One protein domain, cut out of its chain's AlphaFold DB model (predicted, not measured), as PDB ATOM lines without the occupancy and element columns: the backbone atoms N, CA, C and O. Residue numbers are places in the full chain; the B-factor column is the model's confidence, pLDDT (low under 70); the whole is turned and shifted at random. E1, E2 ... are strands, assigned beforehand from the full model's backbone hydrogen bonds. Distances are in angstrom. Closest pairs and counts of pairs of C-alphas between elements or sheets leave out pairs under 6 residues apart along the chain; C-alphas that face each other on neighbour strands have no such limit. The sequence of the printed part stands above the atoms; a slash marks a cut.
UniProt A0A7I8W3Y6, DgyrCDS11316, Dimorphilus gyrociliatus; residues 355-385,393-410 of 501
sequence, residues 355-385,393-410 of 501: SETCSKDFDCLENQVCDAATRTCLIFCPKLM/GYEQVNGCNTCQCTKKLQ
ATOM      1  N   SER A 355      -0.459  55.951  47.575       49.78
ATOM      2  CA  SER A 355       0.873  55.890  46.992       49.78
ATOM      3  C   SER A 355       0.723  55.482  45.530       49.78
ATOM      4  O   SER A 355       0.229  54.397  45.246       49.78
ATOM      5  N   GLU A 356       1.120  56.349  44.599       59.12
ATOM      6  CA  GLU A 356       1.164  56.026  43.160       59.12
ATOM      7  C   GLU A 356       2.279  55.021  42.824       59.12
ATOM      8  O   GLU A 356       2.319  54.473  41.725       59.12
ATOM      9  N   THR A 357       3.165  54.750  43.786       71.25
ATOM     10  CA  THR A 357       4.237  53.765  43.673       71.25
ATOM     11  C   THR A 357       4.067  52.672  44.719       71.25
ATOM     12  O   THR A 357       3.999  52.970  45.910       71.25
ATOM     13  N   CYS A 358       4.046  51.413  44.308       77.88
ATOM     14  CA  CYS A 358       3.995  50.281  45.227       77.88
ATOM     15  C   CYS A 358       5.407  49.733  45.485       77.88
ATOM     16  O   CYS A 358       6.290  49.796  44.625       77.88
ATOM     17  N   SER A 359       5.655  49.237  46.698       79.38
ATOM     18  CA  SER A 359       6.875  48.487  47.025       79.38
ATOM     19  C   SER A 359       6.587  47.003  47.203       79.38
ATOM     20  O   SER A 359       7.474  46.180  46.980       79.38
ATOM     21  N   LYS A 360       5.365  46.663  47.624       78.31
ATOM     22  CA  LYS A 360       4.874  45.296  47.819       78.31
ATOM     23  C   LYS A 360       3.405  45.207  47.402       78.31
ATOM     24  O   LYS A 360       2.719  46.222  47.339       78.31
ATOM     25  N   ASP A 361       2.915  43.996  47.149       71.31
ATOM     26  CA  ASP A 361       1.568  43.775  46.594       71.31
ATOM     27  C   ASP A 361       0.433  44.327  47.467       71.31
ATOM     28  O   ASP A 361      -0.565  44.813  46.946       71.31
ATOM     29  N   PHE A 362       0.606  44.349  48.791       76.00
ATOM     30  CA  PHE A 362      -0.387  44.901  49.719       76.00
ATOM     31  C   PHE A 362      -0.478  46.438  49.713       76.00
ATOM     32  O   PHE A 362      -1.362  46.992  50.361       76.00
ATOM     33  N   ASP A 363       0.424  47.135  49.010       79.06
ATOM     34  CA  ASP A 363       0.340  48.589  48.830       79.06
ATOM     35  C   ASP A 363      -0.706  48.977  47.764       79.06
ATOM     36  O   ASP A 363      -1.050  50.155  47.629       79.06
ATOM     37  N   CYS A 364      -1.204  48.003  46.996       77.88
ATOM     38  CA  CYS A 364      -2.163  48.201  45.918       77.88
ATOM     39  C   CYS A 364      -3.613  47.950  46.369       77.88
ATOM     40  O   CYS A 364      -3.876  47.282  47.368       77.88
ATOM     41  N   LEU A 365      -4.578  48.519  45.635       78.69
ATOM     42  CA  LEU A 365      -6.003  48.293  45.902       78.69
ATOM     43  C   LEU A 365      -6.393  46.833  45.622       78.69
ATOM     44  O   LEU A 365      -5.723  46.130  44.867       78.69
ATOM     45  N   GLU A 366      -7.508  46.397  46.207       70.38
ATOM     46  CA  GLU A 366      -8.076  45.062  46.006       70.38
ATOM     47  C   GLU A 366      -8.178  44.740  44.495       70.38
ATOM     48  O   GLU A 366      -8.799  45.489  43.736       70.38
ATOM     49  N   ASN A 367      -7.534  43.642  44.064       68.88
ATOM     50  CA  ASN A 367      -7.343  43.183  42.668       68.88
ATOM     51  C   ASN A 367      -6.194  43.818  41.853       68.88
ATOM     52  O   ASN A 367      -6.182  43.741  40.619       68.88
ATOM     53  N   GLN A 368      -5.200  44.412  42.511       83.19
ATOM     54  CA  GLN A 368      -3.975  44.886  41.866       83.19
ATOM     55  C   GLN A 368      -2.731  44.210  42.456       83.19
ATOM     56  O   GLN A 368      -2.686  43.892  43.640       83.19
ATOM     57  N   VAL A 369      -1.716  44.000  41.619       83.75
ATOM     58  CA  VAL A 369      -0.410  43.432  41.985       83.75
ATOM     59  C   VAL A 369       0.661  44.462  41.653       83.75
ATOM     60  O   VAL A 369       0.556  45.177  40.652       83.75
ATOM     61  N   CYS A 370       1.684  44.567  42.498       81.88
ATOM     62  CA  CYS A 370       2.745  45.528  42.278       81.88
ATOM     63  C   CYS A 370       3.713  45.011  41.211       81.88
ATOM     64  O   CYS A 370       4.402  44.012  41.411       81.88
ATOM     65  N   ASP A 371       3.810  45.700  40.074       81.94
ATOM     66  CA  ASP A 371       4.829  45.379  39.080       81.94
ATOM     67  C   ASP A 371       6.202  45.820  39.594       81.94
ATOM     68  O   ASP A 371       6.509  47.011  39.680       81.94
ATOM     69  N   ALA A 372       7.048  44.843  39.915       80.62
ATOM     70  CA  ALA A 372       8.382  45.071  40.456       80.62
ATOM     71  C   ALA A 372       9.286  45.915  39.537       80.62
ATOM     72  O   ALA A 372      10.209  46.570  40.030       80.62
ATOM     73  N   ALA A 373       9.044  45.918  38.220       82.56
ATOM     74  CA  ALA A 373       9.854  46.667  37.265       82.56
ATOM     75  C   ALA A 373       9.447  48.143  37.195       82.56
ATOM     76  O   ALA A 373      10.307  49.024  37.157       82.56
ATOM     77  N   THR A 374       8.143  48.421  37.192       87.56
ATOM     78  CA  THR A 374       7.611  49.783  37.019       87.56
ATOM     79  C   THR A 374       7.235  50.456  38.336       87.56
ATOM     80  O   THR A 374       7.048  51.671  38.368       87.56
ATOM     81  N   ARG A 375       7.157  49.685  39.428       88.12
ATOM     82  CA  ARG A 375       6.606  50.082  40.734       88.12
ATOM     83  C   ARG A 375       5.198  50.661  40.632       88.12
ATOM     84  O   ARG A 375       4.821  51.494  41.451       88.12
ATOM     85  N   THR A 376       4.431  50.232  39.635       85.38
ATOM     86  CA  THR A 376       3.030  50.623  39.469       85.38
ATOM     87  C   THR A 376       2.119  49.446  39.791       85.38
ATOM     88  O   THR A 376       2.478  48.288  39.580       85.38
ATOM     89  N   CYS A 377       0.944  49.737  40.340       82.44
ATOM     90  CA  CYS A 377      -0.063  48.718  40.601       82.44
ATOM     91  C   CYS A 377      -0.741  48.330  39.282       82.44
ATOM     92  O   CYS A 377      -1.474  49.131  38.698       82.44
ATOM     93  N   LEU A 378      -0.498  47.110  38.807       82.50
ATOM     94  CA  LEU A 378      -1.166  46.555  37.633       82.50
ATOM     95  C   LEU A 378      -2.402  45.776  38.072       82.50
ATOM     96  O   LEU A 378      -2.372  45.040  39.055       82.50
ATOM     97  N   ILE A 379      -3.497  45.922  37.330       85.00
ATOM     98  CA  ILE A 379      -4.712  45.141  37.569       85.00
ATOM     99  C   ILE A 379      -4.412  43.689  37.202       85.00
ATOM    100  O   ILE A 379      -4.073  43.389  36.054       85.00
ATOM    101  N   PHE A 380      -4.524  42.788  38.177       83.44
ATOM    102  CA  PHE A 380      -4.359  41.366  37.923       83.44
ATOM    103  C   PHE A 380      -5.695  40.796  37.471       83.44
ATOM    104  O   PHE A 380      -6.592  40.540  38.272       83.44
ATOM    105  N   CYS A 381      -5.832  40.600  36.165       83.88
ATOM    106  CA  CYS A 381      -6.979  39.897  35.622       83.88
ATOM    107  C   CYS A 381      -6.694  38.391  35.644       83.88
ATOM    108  O   CYS A 381      -5.704  37.963  35.038       83.88
ATOM    109  N   PRO A 382      -7.529  37.568  36.303       80.62
ATOM    110  CA  PRO A 382      -7.384  36.122  36.231       80.62
ATOM    111  C   PRO A 382      -7.430  35.673  34.768       80.62
ATOM    112  O   PRO A 382      -8.124  36.264  33.936       80.62
ATOM    113  N   LYS A 383      -6.660  34.629  34.441       81.50
ATOM    114  CA  LYS A 383      -6.583  34.098  33.078       81.50
ATOM    115  C   LYS A 383      -7.985  33.698  32.618       81.50
ATOM    116  O   LYS A 383      -8.561  32.737  33.121       81.50
ATOM    117  N   LEU A 384      -8.523  34.455  31.669       78.31
ATOM    118  CA  LEU A 384      -9.890  34.294  31.204       78.31
ATOM    119  C   LEU A 384     -10.028  32.990  30.400       78.31
ATOM    120  O   LEU A 384      -9.440  32.855  29.328       78.31
ATOM    121  N   MET A 385     -10.795  32.029  30.922       85.19
ATOM    122  CA  MET A 385     -11.118  30.764  30.253       85.19
ATOM    123  C   MET A 385     -12.598  30.738  29.850       85.19
ATOM    124  O   MET A 385     -13.412  30.067  30.479       85.19
ATOM    125  N   GLY A 393     -14.574  40.702  20.323       91.62
ATOM    126  CA  GLY A 393     -13.963  40.813  21.648       91.62
ATOM    127  C   GLY A 393     -14.943  40.659  22.817       91.62
ATOM    128  O   GLY A 393     -16.139  40.415  22.650       91.62
ATOM    129  N   TYR A 394     -14.403  40.770  24.028       93.62
ATOM    130  CA  TYR A 394     -15.125  40.583  25.286       93.62
ATOM    131  C   TYR A 394     -15.385  41.921  25.979       93.62
ATOM    132  O   TYR A 394     -14.581  42.849  25.866       93.62
ATOM    133  N   GLU A 395     -16.487  42.027  26.716       93.69
ATOM    134  CA  GLU A 395     -16.775  43.205  27.533       93.69
ATOM    135  C   GLU A 395     -15.764  43.321  28.678       93.69
ATOM    136  O   GLU A 395     -15.439  42.325  29.329       93.69
ATOM    137  N   GLN A 396     -15.269  44.536  28.931       91.31
ATOM    138  CA  GLN A 396     -14.333  44.816  30.019       91.31
ATOM    139  C   GLN A 396     -15.055  45.409  31.226       91.31
ATOM    140  O   GLN A 396     -15.747  46.418  31.105       91.31
ATOM    141  N   VAL A 397     -14.824  44.833  32.404       87.56
ATOM    142  CA  VAL A 397     -15.258  45.384  33.692       87.56
ATOM    143  C   VAL A 397     -14.012  45.611  34.536       87.56
ATOM    144  O   VAL A 397     -13.219  44.696  34.741       87.56
ATOM    145  N   ASN A 398     -13.803  46.854  34.981       84.69
ATOM    146  CA  ASN A 398     -12.617  47.271  35.741       84.69
ATOM    147  C   ASN A 398     -11.277  46.923  35.058       84.69
ATOM    148  O   ASN A 398     -10.308  46.576  35.722       84.69
ATOM    149  N   GLY A 399     -11.221  46.998  33.723       83.38
ATOM    150  CA  GLY A 399     -10.014  46.689  32.945       83.38
ATOM    151  C   GLY A 399      -9.763  45.195  32.703       83.38
ATOM    152  O   GLY A 399      -8.808  44.857  32.011       83.38
ATOM    153  N   CYS A 400     -10.629  44.309  33.204       89.69
ATOM    154  CA  CYS A 400     -10.562  42.875  32.945       89.69
ATOM    155  C   CYS A 400     -11.639  42.430  31.960       89.69
ATOM    156  O   CYS A 400     -12.804  42.801  32.087       89.69
ATOM    157  N   ASN A 401     -11.247  41.605  30.990       90.62
ATOM    158  CA  ASN A 401     -12.184  40.966  30.071       90.62
ATOM    159  C   ASN A 401     -13.105  40.014  30.858       90.62
ATOM    160  O   ASN A 401     -12.640  39.248  31.699       90.62
ATOM    161  N   THR A 402     -14.398  40.049  30.564       92.00
ATOM    162  CA  THR A 402     -15.415  39.139  31.109       92.00
ATOM    163  C   THR A 402     -15.761  38.059  30.083       92.00
ATOM    164  O   THR A 402     -15.405  38.179  28.918       92.00
ATOM    165  N   CYS A 403     -16.496  37.007  30.458       94.25
ATOM    166  CA  CYS A 403     -16.987  36.021  29.479       94.25
ATOM    167  C   CYS A 403     -18.248  36.449  28.717       94.25
ATOM    168  O   CYS A 403     -18.970  35.603  28.191       94.25
ATOM    169  N   GLN A 404     -18.519  37.751  28.640       92.50
ATOM    170  CA  GLN A 404     -19.600  38.298  27.829       92.50
ATOM    171  C   GLN A 404     -19.017  38.893  26.546       92.50
ATOM    172  O   GLN A 404     -18.071  39.678  26.594       92.50
ATOM    173  N   CYS A 405     -19.559  38.500  25.390       93.31
ATOM    174  CA  CYS A 405     -19.181  39.107  24.117       93.31
ATOM    175  C   CYS A 405     -19.670  40.549  24.070       93.31
ATOM    176  O   CYS A 405     -20.803  40.822  24.475       93.31
ATOM    177  N   THR A 406     -18.863  41.451  23.510       90.50
ATOM    178  CA  THR A 406     -19.318  42.814  23.238       90.50
ATOM    179  C   THR A 406     -20.563  42.747  22.357       90.50
ATOM    180  O   THR A 406     -20.556  42.197  21.251       90.50
ATOM    181  N   LYS A 407     -21.691  43.267  22.854       84.69
ATOM    182  CA  LYS A 407     -22.891  43.365  22.023       84.69
ATOM    183  C   LYS A 407     -22.573  44.329  20.893       84.69
ATOM    184  O   LYS A 407     -22.455  45.534  21.112       84.69
ATOM    185  N   LYS A 408     -22.437  43.801  19.674       73.19
ATOM    186  CA  LYS A 408     -22.323  44.612  18.464       73.19
ATOM    187  C   LYS A 408     -23.576  45.474  18.401       73.19
ATOM    188  O   LYS A 408     -24.648  44.994  18.032       73.19
ATOM    189  N   LEU A 409     -23.457  46.730  18.822       64.25
ATOM    190  CA  LEU A 409     -24.517  47.711  18.678       64.25
ATOM    191  C   LEU A 409     -24.781  47.767  17.177       64.25
ATOM    192  O   LEU A 409     -23.925  48.227  16.421       64.25
ATOM    193  N   GLN A 410     -25.882  47.144  16.748       67.31
ATOM    194  CA  GLN A 410     -26.183  46.870  15.349       67.31
ATOM    195  C   GLN A 410     -26.095  48.198  14.599       67.31
ATOM    196  O   GLN A 410     -27.009  49.017  14.654       67.31
TER     197      GLN A 410
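What this domain is: This is residues 355 to 385 and 393 to 410 of the 501 residues of the protein "DgyrCDS11316" of Dimorphilus gyrociliatus (UniProt A0A7I8W3Y6). With little regular structure, this is two small strand hairpins, E1 with E2 and then E3 with E4, set one after the other along a rod, the rest loops and ends. The 49 printed residues hold no named helix and four strands in two antiparallel sheets, E1 - E2 and E3 - E4, all strand by class, with 16 residues in named elements. It is only just loose, close to extended: radius of gyration of the C-alphas 14.0 A, spans 45 by 21 by 18 A.

Where its parts are: E1, residues 368 to 370, begins at C-alpha (-3.975, 44.886, 41.866) and measures 6.8 A; E2, residues 377 to 379, 6.6 A; E3, residues 394 to 397, 9.7 A; E4, residues 400 to 405, 12.9 A, ending at C-alpha (-19.181, 39.107, 24.117).

How they stand to each other: In hairpin E1 and E2, at 141 degrees, N 369 and O 378 are within hydrogen-bond range, 2.8 A. In hairpin E3 and E4, at 135 degrees, N 395 and O 404 are too, 2.8 A. E2 and E3 are apart.

The domain as a whole: C-alphas 359 and 410 are farthest apart, 45.8 A. Residues 386 to 392 are cut out, C-alphas 385 and 393 being 13.5 A apart. Of the links printed whole, none is long. Residues 355, 356, 367, 409 and 410 have pLDDT under 70.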